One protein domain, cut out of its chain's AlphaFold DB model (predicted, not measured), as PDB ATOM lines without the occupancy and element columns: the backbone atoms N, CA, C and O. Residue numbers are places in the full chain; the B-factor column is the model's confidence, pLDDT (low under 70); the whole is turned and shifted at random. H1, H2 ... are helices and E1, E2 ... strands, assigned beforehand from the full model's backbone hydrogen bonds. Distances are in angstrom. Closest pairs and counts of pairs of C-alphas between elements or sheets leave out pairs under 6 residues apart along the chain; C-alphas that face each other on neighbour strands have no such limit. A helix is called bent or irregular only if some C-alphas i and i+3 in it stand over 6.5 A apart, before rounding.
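What this domain is: This is residues 117 to 170 and 203 to 258 of the 261 residues of an uncharacterized protein of Mytilus galloprovincialis (UniProt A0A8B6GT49). What is the main picture? One six-strand sheet, E1 E2 E3 E8 E7 E6, curls into a small, nearly closed barrel whose edge strands E1 and E6 come together. Helices H1 and H2, running opposite ways, reach beyond one end of it, and the small hairpin E4 and E5 packs beside E3 towards the other end. What is it made of? The 110 printed residues hold the named elements E1 E2 E3 E4 E5 E6 H1 H2 E7 E8 in chain order, class mixed, helices and strands; the large sheet is mixed and the small one antiparallel. How large is it? It is only just compact, close to loose, with a radius of gyration of the C-alphas of 15.4 A, and flat, spanning 47 by 39 by 19 A.

Where its parts are: Where are the strands of the large sheet? E1 is residues 117 to 119, from C-alpha 117 at (327.966, 361.335, 263.726), E2 131 to 135, E3 143 to 148, 16.9 A long, and E6 203 to 205. E7 is 237 to 242, 15.1 A long, and E8 253 to 257, ending with C-alpha 257 at (339.033, 364.913, 252.917). Where are the others? E4 is residues 158 to 161 and E5 164 to 167; H1 is 210 to 218, 14.0 A long, and H2 226 to 235, 14.5 A long. H1 is only just irregular: C-alphas 211 and 214 are 6.9 A apart.

How they stand to each other: How does the sheet close up? It is a folded sheet, bent back on itself into two leaves: E1 E2 E3 face E7 E6, with E8 as the hinge. The closest C-alphas of edge strands E1 and E6 are those of Val 118 and Cys 205, 4.8 A apart. Which backbone atoms pair? E1 and E2 are parallel, with N 132 and O 117 at 2.8 A; the hairpin E2 and E3 has N 133 and O 147 at 2.8 A. Antiparallel E3 and E8 have N 144 and O 254 at 2.9 A, the hairpin E7 and E8 N 257 and O 238 at 2.8 A, and antiparallel E7 and E6 N 239 and O 203 at 2.8 A. Where is the small hairpin? E4 and E5 have N 159 and O 166 at 2.8 A, and the closest C-alphas of E3 and E5 are those of Arg 147 and Tyr 166, 4.2 A apart. How do the helices stand? H1 only grazes the sheet, with residues 211 to 212, and is close to but not clearly touching H2, Ile 216 to Lys 229 at 7.4 A between C-alphas, at a shallow tilt of 16 degrees. Every O i to N i+4 pair is within hydrogen-bond range in H2, but 2 of 5 in H1, beside 4 of 6 O i to N i+3 pairs.

The domain as a whole: Which C-alphas are farthest apart? Those of Thr 153 and Ser 222, 48.5 A. Where is the chain cut? Residues 171 to 202 are not printed, and C-alphas 170 and 203 are 14.9 A apart; of the links printed whole, E1 to E2 is long. Where is confidence low? The mean pLDDT of the printed part is 77.4, and 27 residues are under 70, among them residues 243 to 252.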
ATOM      1  N   LYS A 117     326.669 360.999 263.129       86.50
ATOM      2  CA  LYS A 117     327.966 361.335 263.726       86.50
ATOM      3  C   LYS A 117     328.980 360.238 263.449       86.50
ATOM      4  O   LYS A 117     328.664 359.061 263.607       86.50
ATOM      5  N   VAL A 118     330.196 360.634 263.089       88.69
ATOM      6  CA  VAL A 118     331.341 359.732 262.951       88.69
ATOM      7  C   VAL A 118     332.311 359.983 264.099       88.69
ATOM      8  O   VAL A 118     332.586 361.133 264.445       88.69
ATOM      9  N   TYR A 119     332.828 358.906 264.684       88.44
ATOM     10  CA  TYR A 119     333.843 358.958 265.729       88.44
ATOM     11  C   TYR A 119     335.011 358.025 265.403       88.44
ATOM     12  O   TYR A 119     334.801 356.904 264.946       88.44
ATOM     13  N   ASP A 120     336.233 358.462 265.705       84.81
ATOM     14  CA  ASP A 120     337.423 357.598 265.660       84.81
ATOM     15  C   ASP A 120     337.398 356.574 266.808       84.81
ATOM     16  O   ASP A 120     337.577 355.373 266.626       84.81
ATOM     17  N   VAL A 121     337.049 357.043 268.009       83.31
ATOM     18  CA  VAL A 121     336.970 356.225 269.224       83.31
ATOM     19  C   VAL A 121     335.543 356.199 269.751       83.31
ATOM     20  O   VAL A 121     334.833 357.205 269.723       83.31
ATOM     21  N   LYS A 122     335.126 355.046 270.287       82.94
ATOM     22  CA  LYS A 122     333.806 354.888 270.903       82.94
ATOM     23  C   LYS A 122     333.576 355.967 271.974       82.94
ATOM     24  O   LYS A 122     334.368 356.051 272.917       82.94
ATOM     25  N   PRO A 123     332.503 356.773 271.868       78.88
ATOM     26  CA  PRO A 123     332.208 357.779 272.873       78.88
ATOM     27  C   PRO A 123     331.938 357.111 274.228       78.88
ATOM     28  O   PRO A 123     331.320 356.046 274.305       78.88
ATOM     29  N   ARG A 124     332.417 357.741 275.309       77.38
ATOM     30  CA  ARG A 124     332.228 357.245 276.687       77.38
ATOM     31  C   ARG A 124     330.762 357.271 277.119       77.38
ATOM     32  O   ARG A 124     330.338 356.420 277.892       77.38
ATOM     33  N   LEU A 125     330.014 358.258 276.634       74.19
ATOM     34  CA  LEU A 125     328.576 358.380 276.850       74.19
ATOM     35  C   LEU A 125     327.834 357.731 275.686       74.19
ATOM     36  O   LEU A 125     328.299 357.797 274.549       74.19
ATOM     37  N   ASN A 126     326.675 357.136 275.964       66.00
ATOM     38  CA  ASN A 126     325.795 356.627 274.919       66.00
ATOM     39  C   ASN A 126     325.142 357.823 274.223       66.00
ATOM     40  O   ASN A 126     324.332 358.500 274.859       66.00
ATOM     41  N   PRO A 127     325.491 358.125 272.962       66.88
ATOM     42  CA  PRO A 127     324.785 359.166 272.241       66.88
ATOM     43  C   PRO A 127     323.321 358.753 272.062       66.88
ATOM     44  O   PRO A 127     323.001 357.574 271.923       66.88
ATOM     45  N   ILE A 128     322.441 359.751 272.083       65.50
ATOM     46  CA  ILE A 128     320.994 359.576 271.898       65.50
ATOM     47  C   ILE A 128     320.684 359.113 270.461       65.50
ATOM     48  O   ILE A 128     319.680 358.447 270.227       65.50
ATOM     49  N   SER A 129     321.557 359.437 269.501       69.50
ATOM     50  CA  SER A 129     321.420 359.104 268.084       69.50
ATOM     51  C   SER A 129     322.395 358.016 267.638       69.50
ATOM     52  O   SER A 129     323.455 357.811 268.239       69.50
ATOM     53  N   ALA A 130     322.060 357.362 266.524       74.00
ATOM     54  CA  ALA A 130     322.975 356.448 265.863       74.00
ATOM     55  C   ALA A 130     324.271 357.152 265.442       74.00
ATOM     56  O   ALA A 130     324.273 358.324 265.055       74.00
ATOM     57  N   TYR A 131     325.382 356.426 265.543       86.25
ATOM     58  CA  TYR A 131     326.698 356.910 265.155       86.25
ATOM     59  C   TYR A 131     327.501 355.809 264.475       86.25
ATOM     60  O   TYR A 131     327.286 354.612 264.691       86.25
ATOM     61  N   LEU A 132     328.449 356.249 263.662       90.19
ATOM     62  CA  LEU A 132     329.412 355.413 262.978       90.19
ATOM     63  C   LEU A 132     330.763 355.513 263.682       90.19
ATOM     64  O   LEU A 132     331.156 356.567 264.184       90.19
ATOM     65  N   LEU A 133     331.473 354.397 263.711       89.81
ATOM     66  CA  LEU A 133     332.836 354.291 264.195       89.81
ATOM     67  C   LEU A 133     333.766 354.053 263.025       89.81
ATOM     68  O   LEU A 133     333.453 353.279 262.122       89.81
ATOM     69  N   MET A 134     334.920 354.697 263.064       88.50
ATOM     70  CA  MET A 134     335.978 354.397 262.123       88.50
ATOM     71  C   MET A 134     336.527 352.990 262.368       88.50
ATOM     72  O   MET A 134     336.674 352.532 263.501       88.50
ATOM     73  N   ASP A 135     336.818 352.303 261.273       87.44
ATOM     74  CA  ASP A 135     337.501 351.019 261.233       87.44
ATOM     75  C   ASP A 135     338.614 351.132 260.180       87.44
ATOM     76  O   ASP A 135     338.355 351.302 258.982       87.44
ATOM     77  N   THR A 136     339.863 351.160 260.651       79.00
ATOM     78  CA  THR A 136     341.049 351.438 259.820       79.00
ATOM     79  C   THR A 136     342.014 350.258 259.732       79.00
ATOM     80  O   THR A 136     342.954 350.310 258.940       79.00
ATOM     81  N   ASP A 137     341.749 349.160 260.447       75.69
ATOM     82  CA  ASP A 137     342.700 348.058 260.654       75.69
ATOM     83  C   ASP A 137     343.116 347.351 259.351       75.69
ATOM     84  O   ASP A 137     344.201 346.784 259.264       75.69
ATOM     85  N   ASN A 138     342.271 347.387 258.312       74.19
ATOM     86  CA  ASN A 138     342.500 346.692 257.037       74.19
ATOM     87  C   ASN A 138     342.281 347.586 255.811       74.19
ATOM     88  O   ASN A 138     341.860 347.124 254.741       74.19
ATOM     89  N   VAL A 139     342.535 348.884 255.962       74.00
ATOM     90  CA  VAL A 139     342.252 349.876 254.929       74.00
ATOM     91  C   VAL A 139     343.539 350.583 254.503       74.00
ATOM     92  O   VAL A 139     344.413 350.867 255.316       74.00
ATOM     93  N   LYS A 140     343.692 350.837 253.196       77.38
ATOM     94  CA  LYS A 140     344.844 351.591 252.679       77.38
ATOM     95  C   LYS A 140     344.831 353.020 253.248       77.38
ATOM     96  O   LYS A 140     343.739 353.574 253.394       77.38
ATOM     97  N   PRO A 141     345.999 353.647 253.489       74.69
ATOM     98  CA  PRO A 141     346.066 355.063 253.843       74.69
ATOM     99  C   PRO A 141     345.238 355.931 252.884       74.69
ATOM    100  O   PRO A 141     345.224 355.673 251.681       74.69
ATOM    101  N   GLY A 142     344.530 356.924 253.429       73.88
ATOM    102  CA  GLY A 142     343.588 357.775 252.687       73.88
ATOM    103  C   GLY A 142     342.151 357.245 252.629       73.88
ATOM    104  O   GLY A 142     341.238 358.008 252.339       73.88
ATOM    105  N   PHE A 143     341.928 355.975 252.981       81.25
ATOM    106  CA  PHE A 143     340.597 355.379 253.027       81.25
ATOM    107  C   PHE A 143     340.218 354.963 254.448       81.25
ATOM    108  O   PHE A 143     341.067 354.714 255.306       81.25
ATOM    109  N   THR A 144     338.922 354.846 254.712       86.31
ATOM    110  CA  THR A 144     338.393 354.342 255.985       86.31
ATOM    111  C   THR A 144     337.107 353.557 255.749       86.31
ATOM    112  O   THR A 144     336.376 353.824 254.796       86.31
ATOM    113  N   GLN A 145     336.845 352.558 256.592       89.38
ATOM    114  CA  GLN A 145     335.532 351.931 256.692       89.38
ATOM    115  C   GLN A 145     334.778 352.537 257.870       89.38
ATOM    116  O   GLN A 145     335.357 352.793 258.923       89.38
ATOM    117  N   LEU A 146     333.481 352.761 257.696       90.69
ATOM    118  CA  LEU A 146     332.619 353.256 258.763       90.69
ATOM    119  C   LEU A 146     331.694 352.131 259.203       90.69
ATOM    120  O   LEU A 146     330.924 351.610 258.398       90.69
ATOM    121  N   ARG A 147     331.778 351.737 260.472       89.88
ATOM    122  CA  ARG A 147     330.942 350.684 261.055       89.88
ATOM    123  C   ARG A 147     329.883 351.265 261.973       89.88
ATOM    124  O   ARG A 147     330.158 352.177 262.745       89.88
ATOM    125  N   LEU A 148     328.685 350.707 261.936       89.00
ATOM    126  CA  LEU A 148     327.626 351.049 262.877       89.00
ATOM    127  C   LEU A 148     327.972 350.490 264.265       89.00
ATOM    128  O   LEU A 148     328.484 349.371 264.385       89.00
ATOM    129  N   ASP A 149     327.712 351.252 265.330       82.94
ATOM    130  CA  ASP A 149     327.795 350.695 266.682       82.94
ATOM    131  C   ASP A 149     326.695 349.644 266.876       82.94
ATOM    132  O   ASP A 149     325.546 349.844 266.484       82.94
ATOM    133  N   SER A 150     327.041 348.519 267.507       66.06
ATOM    134  CA  SER A 150     326.178 347.335 267.638       66.06
ATOM    135  C   SER A 150     324.859 347.576 268.383       66.06
ATOM    136  O   SER A 150     323.996 346.705 268.397       66.06
ATOM    137  N   ARG A 151     324.697 348.744 269.013       63.12
ATOM    138  CA  ARG A 151     323.495 349.146 269.755       63.12
ATOM    139  C   ARG A 151     322.494 349.928 268.905       63.12
ATOM    140  O   ARG A 151     321.404 350.217 269.387       63.12
ATOM    141  N   CYS A 152     322.849 350.282 267.672       62.69
ATOM    142  CA  CYS A 152     321.964 350.985 266.752       62.69
ATOM    143  C   CYS A 152     321.339 350.000 265.770       62.69
ATOM    144  O   CYS A 152     322.033 349.276 265.057       62.69
ATOM    145  N   THR A 153     320.011 349.982 265.720       53.25
ATOM    146  CA  THR A 153     319.251 349.198 264.746       53.25
ATOM    147  C   THR A 153     319.368 349.847 263.369       53.25
ATOM    148  O   THR A 153     318.829 350.927 263.162       53.25
ATOM    149  N   SER A 154     320.125 349.191 262.484       57.53
ATOM    150  CA  SER A 154     320.163 349.308 261.015       57.53
ATOM    151  C   SER A 154     319.955 350.698 260.390       57.53
ATOM    152  O   SER A 154     318.855 351.244 260.383       57.53
ATOM    153  N   TYR A 155     320.988 351.194 259.713       73.06
ATOM    154  CA  TYR A 155     320.855 352.232 258.687       73.06
ATOM    155  C   TYR A 155     320.660 351.545 257.323       73.06
ATOM    156  O   TYR A 155     321.306 350.525 257.081       73.06
ATOM    157  N   HIS A 156     319.784 352.038 256.441       79.94
ATOM    158  CA  HIS A 156     319.408 351.320 255.206       79.94
ATOM    159  C   HIS A 156     320.565 351.147 254.216       79.94
ATOM    160  O   HIS A 156     320.570 350.200 253.436       79.94
ATOM    161  N   THR A 157     321.580 352.010 254.289       86.38
ATOM    162  CA  THR A 157     322.805 351.895 253.484       86.38
ATOM    163  C   THR A 157     323.911 351.092 254.182       86.38
ATOM    164  O   THR A 157     324.989 350.905 253.615       86.38
ATOM    165  N   CYS A 158     323.673 350.571 255.394       88.31
ATOM    166  CA  CYS A 158     324.601 349.671 256.079       88.31
ATOM    167  C   CYS A 158     324.374 348.208 255.677       88.31
ATOM    168  O   CYS A 158     323.249 347.721 255.619       88.31
ATOM    169  N   VAL A 159     325.464 347.468 255.487       86.44
ATOM    170  CA  VAL A 159     325.456 346.042 255.142       86.44
ATOM    171  C   VAL A 159     326.200 345.257 256.211       86.44
ATOM    172  O   VAL A 159     327.241 345.691 256.707       86.44
ATOM    173  N   GLN A 160     325.681 344.082 256.553       86.81
ATOM    174  CA  GLN A 160     326.344 343.171 257.475       86.81
ATOM    175  C   GLN A 160     327.561 342.501 256.814       86.81
ATOM    176  O   GLN A 160     327.466 341.963 255.709       86.81
ATOM    177  N   LEU A 161     328.697 342.505 257.510       84.19
ATOM    178  CA  LEU A 161     329.913 341.777 257.160       84.19
ATOM    179  C   LEU A 161     330.418 341.050 258.411       84.19
ATOM    180  O   LEU A 161     331.009 341.660 259.301       84.19
ATOM    181  N   GLY A 162     330.152 339.744 258.488       85.50
ATOM    182  CA  GLY A 162     330.389 338.965 259.704       85.50
ATOM    183  C   GLY A 162     329.439 339.379 260.832       85.50
ATOM    184  O   GLY A 162     328.220 339.393 260.660       85.50
ATOM    185  N   ASP A 163     329.999 339.726 261.986       84.94
ATOM    186  CA  ASP A 163     329.289 340.163 263.195       84.94
ATOM    187  C   ASP A 163     329.069 341.688 263.265       84.94
ATOM    188  O   ASP A 163     328.477 342.194 264.218       84.94
ATOM    189  N   LYS A 164     329.533 342.431 262.255       86.38
ATOM    190  CA  LYS A 164     329.517 343.898 262.219       86.38
ATOM    191  C   LYS A 164     328.698 344.424 261.044       86.38
ATOM    192  O   LYS A 164     328.543 343.759 260.024       86.38
ATOM    193  N   TYR A 165     328.213 345.655 261.175       88.00
ATOM    194  CA  TYR A 165     327.511 346.382 260.116       88.00
ATOM    195  C   TYR A 165     328.370 347.545 259.638       88.00
ATOM    196  O   TYR A 165     328.863 348.315 260.460       88.00
ATOM    197  N   TYR A 166     328.522 347.688 258.325       88.88
ATOM    198  CA  TYR A 166     329.348 348.718 257.700       88.88
ATOM    199  C   TYR A 166     328.543 349.558 256.728       88.88
ATOM    200  O   TYR A 166     327.738 349.027 255.965       88.88
ATOM    201  N   LEU A 167     328.814 350.857 256.711       89.19
ATOM    202  CA  LEU A 167     328.246 351.783 255.752       89.19
ATOM    203  C   LEU A 167     328.736 351.446 254.345       89.19
ATOM    204  O   LEU A 167     329.940 351.480 254.079       89.19
ATOM    205  N   SER A 168     327.817 351.120 253.438       88.56
ATOM    206  CA  SER A 168     328.170 350.882 252.047       88.56
ATOM    207  C   SER A 168     328.189 352.194 251.271       88.56
ATOM    208  O   SER A 168     327.150 352.810 251.061       88.56
ATOM    209  N   SER A 169     329.361 352.575 250.763       87.38
ATOM    210  CA  SER A 169     329.518 353.702 249.844       87.38
ATOM    211  C   SER A 169     328.732 353.510 248.544       87.38
ATOM    212  O   SER A 169     328.319 354.488 247.935       87.38
ATOM    213  N   SER A 170     328.493 352.269 248.107       85.25
ATOM    214  CA  SER A 170     327.680 351.995 246.910       85.25
ATOM    215  C   SER A 170     326.193 352.240 247.168       85.25
ATOM    216  O   SER A 170     325.596 353.033 246.450       85.25
ATOM    217  N   LEU A 203     330.117 362.951 255.500       91.31
ATOM    218  CA  LEU A 203     330.015 362.723 256.937       91.31
ATOM    219  C   LEU A 203     331.149 363.426 257.673       91.31
ATOM    220  O   LEU A 203     332.291 363.393 257.228       91.31
ATOM    221  N   HIS A 204     330.858 364.018 258.828       90.19
ATOM    222  CA  HIS A 204     331.853 364.754 259.612       90.19
ATOM    223  C   HIS A 204     332.302 363.989 260.856       90.19
ATOM    224  O   HIS A 204     331.482 363.575 261.682       90.19
ATOM    225  N   CYS A 205     333.620 363.869 261.027       88.69
ATOM    226  CA  CYS A 205     334.249 363.539 262.301       88.69
ATOM    227  C   CYS A 205     334.982 364.773 262.824       88.69
ATOM    228  O   CYS A 205     335.894 365.288 262.184       88.69
ATOM    229  N   LYS A 206     334.621 365.225 264.029       87.12
ATOM    230  CA  LYS A 206     335.299 366.357 264.685       87.12
ATOM    231  C   LYS A 206     336.723 366.031 265.130       87.12
ATOM    232  O   LYS A 206     337.497 366.938 265.410       87.12
ATOM    233  N   SER A 207     337.051 364.752 265.267       83.56
ATOM    234  CA  SER A 207     338.386 364.313 265.653       83.56
ATOM    235  C   SER A 207     339.258 364.159 264.419       83.56
ATOM    236  O   SER A 207     338.829 363.617 263.401       83.56
ATOM    237  N   TRP A 208     340.508 364.600 264.533       82.06
ATOM    238  CA  TRP A 208     341.514 364.266 263.540       82.06
ATOM    239  C   TRP A 208     341.823 362.776 263.576       82.06
ATOM    240  O   TRP A 208     341.879 362.174 264.649       82.06
ATOM    241  N   ILE A 209     342.044 362.192 262.406       75.69
ATOM    242  CA  ILE A 209     342.288 360.760 262.288       75.69
ATOM    243  C   ILE A 209     343.763 360.458 262.541       75.69
ATOM    244  O   ILE A 209     344.659 361.164 262.064       75.69
ATOM    245  N   SER A 210     344.025 359.372 263.263       71.75
ATOM    246  CA  SER A 210     345.384 358.965 263.642       71.75
ATOM    247  C   SER A 210     346.303 358.758 262.427       71.75
ATOM    248  O   SER A 210     347.492 359.074 262.467       71.75
ATOM    249  N   SER A 211     345.746 358.302 261.302       67.69
ATOM    250  CA  SER A 211     346.478 358.103 260.044       67.69
ATOM    251  C   SER A 211     346.933 359.410 259.378       67.69
ATOM    252  O   SER A 211     347.901 359.402 258.621       67.69
ATOM    253  N   ALA A 212     346.301 360.546 259.693       72.06
ATOM    254  CA  ALA A 212     346.656 361.866 259.172       72.06
ATOM    255  C   ALA A 212     347.631 362.636 260.084       72.06
ATOM    256  O   ALA A 212     348.009 363.767 259.773       72.06
ATOM    257  N   VAL A 213     348.097 362.034 261.186       73.00
ATOM    258  CA  VAL A 213     349.107 362.635 262.080       73.00
ATOM    259  C   VAL A 213     350.421 362.899 261.343       73.00
ATOM    260  O   VAL A 213     351.064 363.917 261.587       73.00
ATOM    261  N   GLN A 214     350.792 362.045 260.384       71.50
ATOM    262  CA  GLN A 214     351.995 362.253 259.573       71.50
ATOM    263  C   GLN A 214     351.940 363.550 258.756       71.50
ATOM    264  O   GLN A 214     352.975 364.155 258.509       71.50
ATOM    265  N   TRP A 215     350.756 364.008 258.342       73.94
ATOM    266  CA  TRP A 215     350.632 365.300 257.665       73.94
ATOM    267  C   TRP A 215     350.928 366.458 258.625       73.94
ATOM    268  O   TRP A 215     351.702 367.352 258.291       73.94
ATOM    269  N   ILE A 216     350.400 366.386 259.854       70.75
ATOM    270  CA  ILE A 216     350.635 367.394 260.898       70.75
ATOM    271  C   ILE A 216     352.133 367.520 261.197       70.75
ATOM    272  O   ILE A 216     352.650 368.628 261.345       70.75
ATOM    273  N   THR A 217     352.839 366.391 261.277       70.88
ATOM    274  CA  THR A 217     354.264 366.367 261.627       70.88
ATOM    275  C   THR A 217     355.193 366.660 260.449       70.88
ATOM    276  O   THR A 217     356.346 367.014 260.678       70.88
ATOM    277  N   ARG A 218     354.717 366.560 259.196       67.81
ATOM    278  CA  ARG A 218     355.496 366.888 257.985       67.81
ATOM    279  C   ARG A 218     355.658 368.385 257.739       67.81
ATOM    280  O   ARG A 218     356.579 368.751 257.014       67.81
ATOM    281  N   SER A 219     354.792 369.242 258.292       62.97
ATOM    282  CA  SER A 219     354.916 370.689 258.072       62.97
ATOM    283  C   SER A 219     356.265 371.183 258.596       62.97
ATOM    284  O   SER A 219     356.593 370.952 259.764       62.97
ATOM    285  N   THR A 220     357.020 371.896 257.768       64.38
ATOM    286  CA  THR A 220     358.226 372.595 258.210       64.38
ATOM    287  C   THR A 220     357.844 373.657 259.245       64.38
ATOM    288  O   THR A 220     356.721 374.163 259.249       64.38
ATOM    289  N   ASN A 221     358.772 374.043 260.128       66.38
ATOM    290  CA  ASN A 221     358.530 375.094 261.133       66.38
ATOM    291  C   ASN A 221     358.102 376.454 260.531       66.38
ATOM    292  O   ASN A 221     357.729 377.354 261.277       66.38
ATOM    293  N   SER A 222     358.157 376.610 259.205       76.62
ATOM    294  CA  SER A 222     357.837 377.835 258.476       76.62
ATOM    295  C   SER A 222     356.438 377.869 257.850       76.62
ATOM    296  O   SER A 222     355.891 378.962 257.715       76.62
ATOM    297  N   TRP A 223     355.846 376.733 257.454       81.44
ATOM    298  CA  TRP A 223     354.550 376.737 256.765       81.44
ATOM    299  C   TRP A 223     353.809 375.384 256.831       81.44
ATOM    300  O   TRP A 223     354.423 374.341 256.598       81.44
ATOM    301  N   PRO A 224     352.483 375.380 257.071       84.69
ATOM    302  CA  PRO A 224     351.678 376.524 257.497       84.69
ATOM    303  C   PRO A 224     351.994 376.957 258.936       84.69
ATOM    304  O   PRO A 224     352.578 376.204 259.723       84.69
ATOM    305  N   SER A 225     351.615 378.192 259.286       87.12
ATOM    306  CA  SER A 225     351.806 378.711 260.645       87.12
ATOM    307  C   SER A 225     351.114 377.812 261.675       87.12
ATOM    308  O   SER A 225     350.133 377.128 261.374       87.12
ATOM    309  N   ASN A 226     351.599 377.812 262.920       85.81
ATOM    310  CA  ASN A 226     351.003 376.969 263.958       85.81
ATOM    311  C   ASN A 226     349.510 377.274 264.174       85.81
ATOM    312  O   ASN A 226     348.730 376.353 264.381       85.81
ATOM    313  N   ASN A 227     349.101 378.538 264.044       88.38
ATOM    314  CA  ASN A 227     347.695 378.936 264.153       88.38
ATOM    315  C   ASN A 227     346.839 378.314 263.043       88.38
ATOM    316  O   ASN A 227     345.772 377.777 263.329       88.38
ATOM    317  N   VAL A 228     347.331 378.319 261.801       87.12
ATOM    318  CA  VAL A 228     346.645 377.675 260.670       87.12
ATOM    319  C   VAL A 228     346.562 376.166 260.892       87.12
ATOM    320  O   VAL A 228     345.488 375.590 260.758       87.12
ATOM    321  N   LYS A 229     347.652 375.523 261.334       85.44
ATOM    322  CA  LYS A 229     347.645 374.086 261.663       85.44
ATOM    323  C   LYS A 229     346.604 373.734 262.716       85.44
ATOM    324  O   LYS A 229     345.846 372.790 262.529       85.44
ATOM    325  N   GLN A 230     346.554 374.492 263.810       86.38
ATOM    326  CA  GLN A 230     345.584 374.254 264.879       86.38
ATOM    327  C   GLN A 230     344.147 374.503 264.416       86.38
ATOM    328  O   GLN A 230     343.257 373.754 264.810       86.38
ATOM    329  N   SER A 231     343.921 375.501 263.552       87.44
ATOM    330  CA  SER A 231     342.610 375.722 262.931       87.44
ATOM    331  C   SER A 231     342.181 374.501 262.121       87.44
ATOM    332  O   SER A 231     341.111 373.952 262.367       87.44
ATOM    333  N   ILE A 232     343.045 374.003 261.234       86.44
ATOM    334  CA  ILE A 232     342.774 372.817 260.409       86.44
ATOM    335  C   ILE A 232     342.450 371.604 261.292       86.44
ATOM    336  O   ILE A 232     341.407 370.976 261.130       86.44
ATOM    337  N   ILE A 233     343.292 371.322 262.292       85.75
ATOM    338  CA  ILE A 233     343.103 370.186 263.209       85.75
ATOM    339  C   ILE A 233     341.765 370.281 263.952       85.75
ATOM    340  O   ILE A 233     341.087 369.270 264.136       85.75
ATOM    341  N   LYS A 234     341.368 371.490 264.367       87.75
ATOM    342  CA  LYS A 234     340.116 371.737 265.089       87.75
ATOM    343  C   LYS A 234     338.872 371.454 264.238       87.75
ATOM    344  O   LYS A 234     337.844 371.083 264.805       87.75
ATOM    345  N   HIS A 235     338.949 371.621 262.917       86.19
ATOM    346  CA  HIS A 235     337.822 371.360 262.016       86.19
ATOM    347  C   HIS A 235     337.574 369.865 261.788       86.19
ATOM    348  O   HIS A 235     336.448 369.491 261.470       86.19
ATOM    349  N   GLY A 236     338.558 368.996 262.027       88.88
ATOM    350  CA  GLY A 236     338.389 367.550 261.874       88.88
ATOM    351  C   GLY A 236     338.431 367.098 260.411       88.88
ATOM    352  O   GLY A 236     339.150 367.673 259.599       88.88
ATOM    353  N   VAL A 237     337.698 366.034 260.083       88.88
ATOM    354  CA  VAL A 237     337.781 365.349 258.781       88.88
ATOM    355  C   VAL A 237     336.389 365.094 258.209       88.88
ATOM    356  O   VAL A 237     335.465 364.721 258.941       88.88
ATOM    357  N   LEU A 238     336.253 365.270 256.893       91.31
ATOM    358  CA  LEU A 238     335.070 364.883 256.128       91.31
ATOM    359  C   LEU A 238     335.293 363.535 255.435       91.31
ATOM    360  O   LEU A 238     336.391 363.237 254.972       91.31
ATOM    361  N   PHE A 239     334.243 362.726 255.356       90.81
ATOM    362  CA  PHE A 239     334.238 361.433 254.682       90.81
ATOM    363  C   PHE A 239     333.272 361.470 253.512       90.81
ATOM    364  O   PHE A 239     332.093 361.756 253.718       90.81
ATOM    365  N   VAL A 240     333.744 361.095 252.325       91.38
ATOM    366  CA  VAL A 240     332.907 360.974 251.122       91.38
ATOM    367  C   VAL A 240     332.841 359.532 250.621       91.38
ATOM    368  O   VAL A 240     333.827 358.795 250.742       91.38
ATOM    369  N   PRO A 241     331.702 359.087 250.063       89.19
ATOM    370  CA  PRO A 241     331.540 357.714 249.611       89.19
ATOM    371  C   PRO A 241     332.291 357.459 248.299       89.19
ATOM    372  O   PRO A 241     331.810 357.757 247.208       89.19
ATOM    373  N   ILE A 242     333.441 356.787 248.377       82.88
ATOM    374  CA  ILE A 242     334.140 356.312 247.182       82.88
ATOM    375  C   ILE A 242     333.675 354.901 246.832       82.88
ATOM    376  O   ILE A 242     333.902 353.917 247.540       82.88
ATOM    377  N   GLY A 243     332.999 354.801 245.689       64.12
ATOM    378  CA  GLY A 243     332.723 353.520 245.049       64.12
ATOM    379  C   GLY A 243     333.968 353.018 244.323       64.12
ATOM    380  O   GLY A 243     334.679 353.789 243.686       64.12
ATOM    381  N   THR A 244     334.231 351.720 244.376       53.09
ATOM    382  CA  THR A 244     335.289 351.096 243.580       53.09
ATOM    383  C   THR A 244     334.715 350.633 242.243       53.09
ATOM    384  O   THR A 244     333.931 349.687 242.200       53.09
ATOM    385  N   LYS A 245     335.129 351.249 241.124       48.25
ATOM    386  CA  LYS A 245     334.915 350.636 239.801       48.25
ATOM    387  C   LYS A 245     335.651 349.288 239.786       48.25
ATOM    388  O   LYS A 245     336.871 349.246 239.910       48.25
ATOM    389  N   GLY A 246     334.903 348.190 239.680       46.75
ATOM    390  CA  GLY A 246     335.446 346.858 239.392       46.75
ATOM    391  C   GLY A 246     335.947 346.011 240.571       46.75
ATOM    392  O   GLY A 246     336.571 344.986 240.317       46.75
ATOM    393  N   SER A 247     335.690 346.356 241.842       43.75
ATOM    394  CA  SER A 247     336.038 345.447 242.954       43.75
ATOM    395  C   SER A 247     334.827 344.671 243.468       43.75
ATOM    396  O   SER A 247     333.865 345.264 243.940       43.75
ATOM    397  N   THR A 248     334.928 343.343 243.500       41.44
ATOM    398  CA  THR A 248     333.946 342.406 244.086       41.44
ATOM    399  C   THR A 248     333.728 342.577 245.595       41.44
ATOM    400  O   THR A 248     332.777 342.033 246.156       41.44
ATOM    401  N   LYS A 249     334.578 343.357 246.276       48.50
ATOM    402  CA  LYS A 249     334.324 343.815 247.644       48.50
ATOM    403  C   LYS A 249     333.358 344.993 247.565       48.50
ATOM    404  O   LYS A 249     333.757 346.062 247.110       48.50
ATOM    405  N   ARG A 250     332.102 344.768 247.977       50.75
ATOM    406  CA  ARG A 250     331.052 345.797 248.101       50.75
ATOM    407  C   ARG A 250     331.671 347.084 248.664       50.75
ATOM    408  O   ARG A 250     332.469 347.022 249.598       50.75
ATOM    409  N   GLY A 251     331.389 348.222 248.033       57.00
ATOM    410  CA  GLY A 251     332.010 349.500 248.365       57.00
ATOM    411  C   GLY A 251     331.713 349.885 249.808       57.00
ATOM    412  O   GLY A 251     330.580 350.218 250.125       57.00
ATOM    413  N   PHE A 252     332.723 349.802 250.672       61.31
ATOM    414  CA  PHE A 252     332.688 350.232 252.079       61.31
ATOM    415  C   PHE A 252     333.716 351.332 252.355       61.31
ATOM    416  O   PHE A 252     334.030 351.620 253.506       61.31
ATOM    417  N   ARG A 253     334.341 351.868 251.301       70.69
ATOM    418  CA  ARG A 253     335.443 352.817 251.425       70.69
ATOM    419  C   ARG A 253     334.897 354.229 251.393       70.69
ATOM    420  O   ARG A 253     334.222 354.613 250.441       70.69
ATOM    421  N   MET A 254     335.266 354.981 252.410       71.56
ATOM    422  CA  MET A 254     335.163 356.426 252.415       71.56
ATOM    423  C   MET A 254     336.552 357.007 252.174       71.56
ATOM    424  O   MET A 254     337.533 356.438 252.664       71.56
ATOM    425  N   GLU A 255     336.641 358.093 251.416       72.44
ATOM    426  CA  GLU A 255     337.861 358.898 251.351       72.44
ATOM    427  C   GLU A 255     337.809 359.998 252.403       72.44
ATOM    428  O   GLU A 255     336.750 360.574 252.661       72.44
ATOM    429  N   ASN A 256     338.963 360.253 253.011       66.00
ATOM    430  CA  ASN A 256     339.134 361.258 254.045       66.00
ATOM    431  C   ASN A 256     339.565 362.567 253.388       66.00
ATOM    432  O   ASN A 256     340.682 362.649 252.877       66.00
ATOM    433  N   ILE A 257     338.718 363.590 253.444       65.38
ATOM    434  CA  ILE A 257     339.033 364.913 252.917       65.38
ATOM    435  C   ILE A 257     339.270 365.878 254.076       65.38
ATOM    436  O   ILE A 257     338.497 365.963 255.034       65.38
ATOM    437  N   ILE A 258     340.392 366.585 253.983       60.72
ATOM    438  CA  ILE A 258     340.821 367.614 254.921       60.72
ATOM    439  C   ILE A 258     340.549 368.968 254.271       60.72
ATOM    440  O   ILE A 258     341.131 369.267 253.231       60.72
TER     441      ILE A 258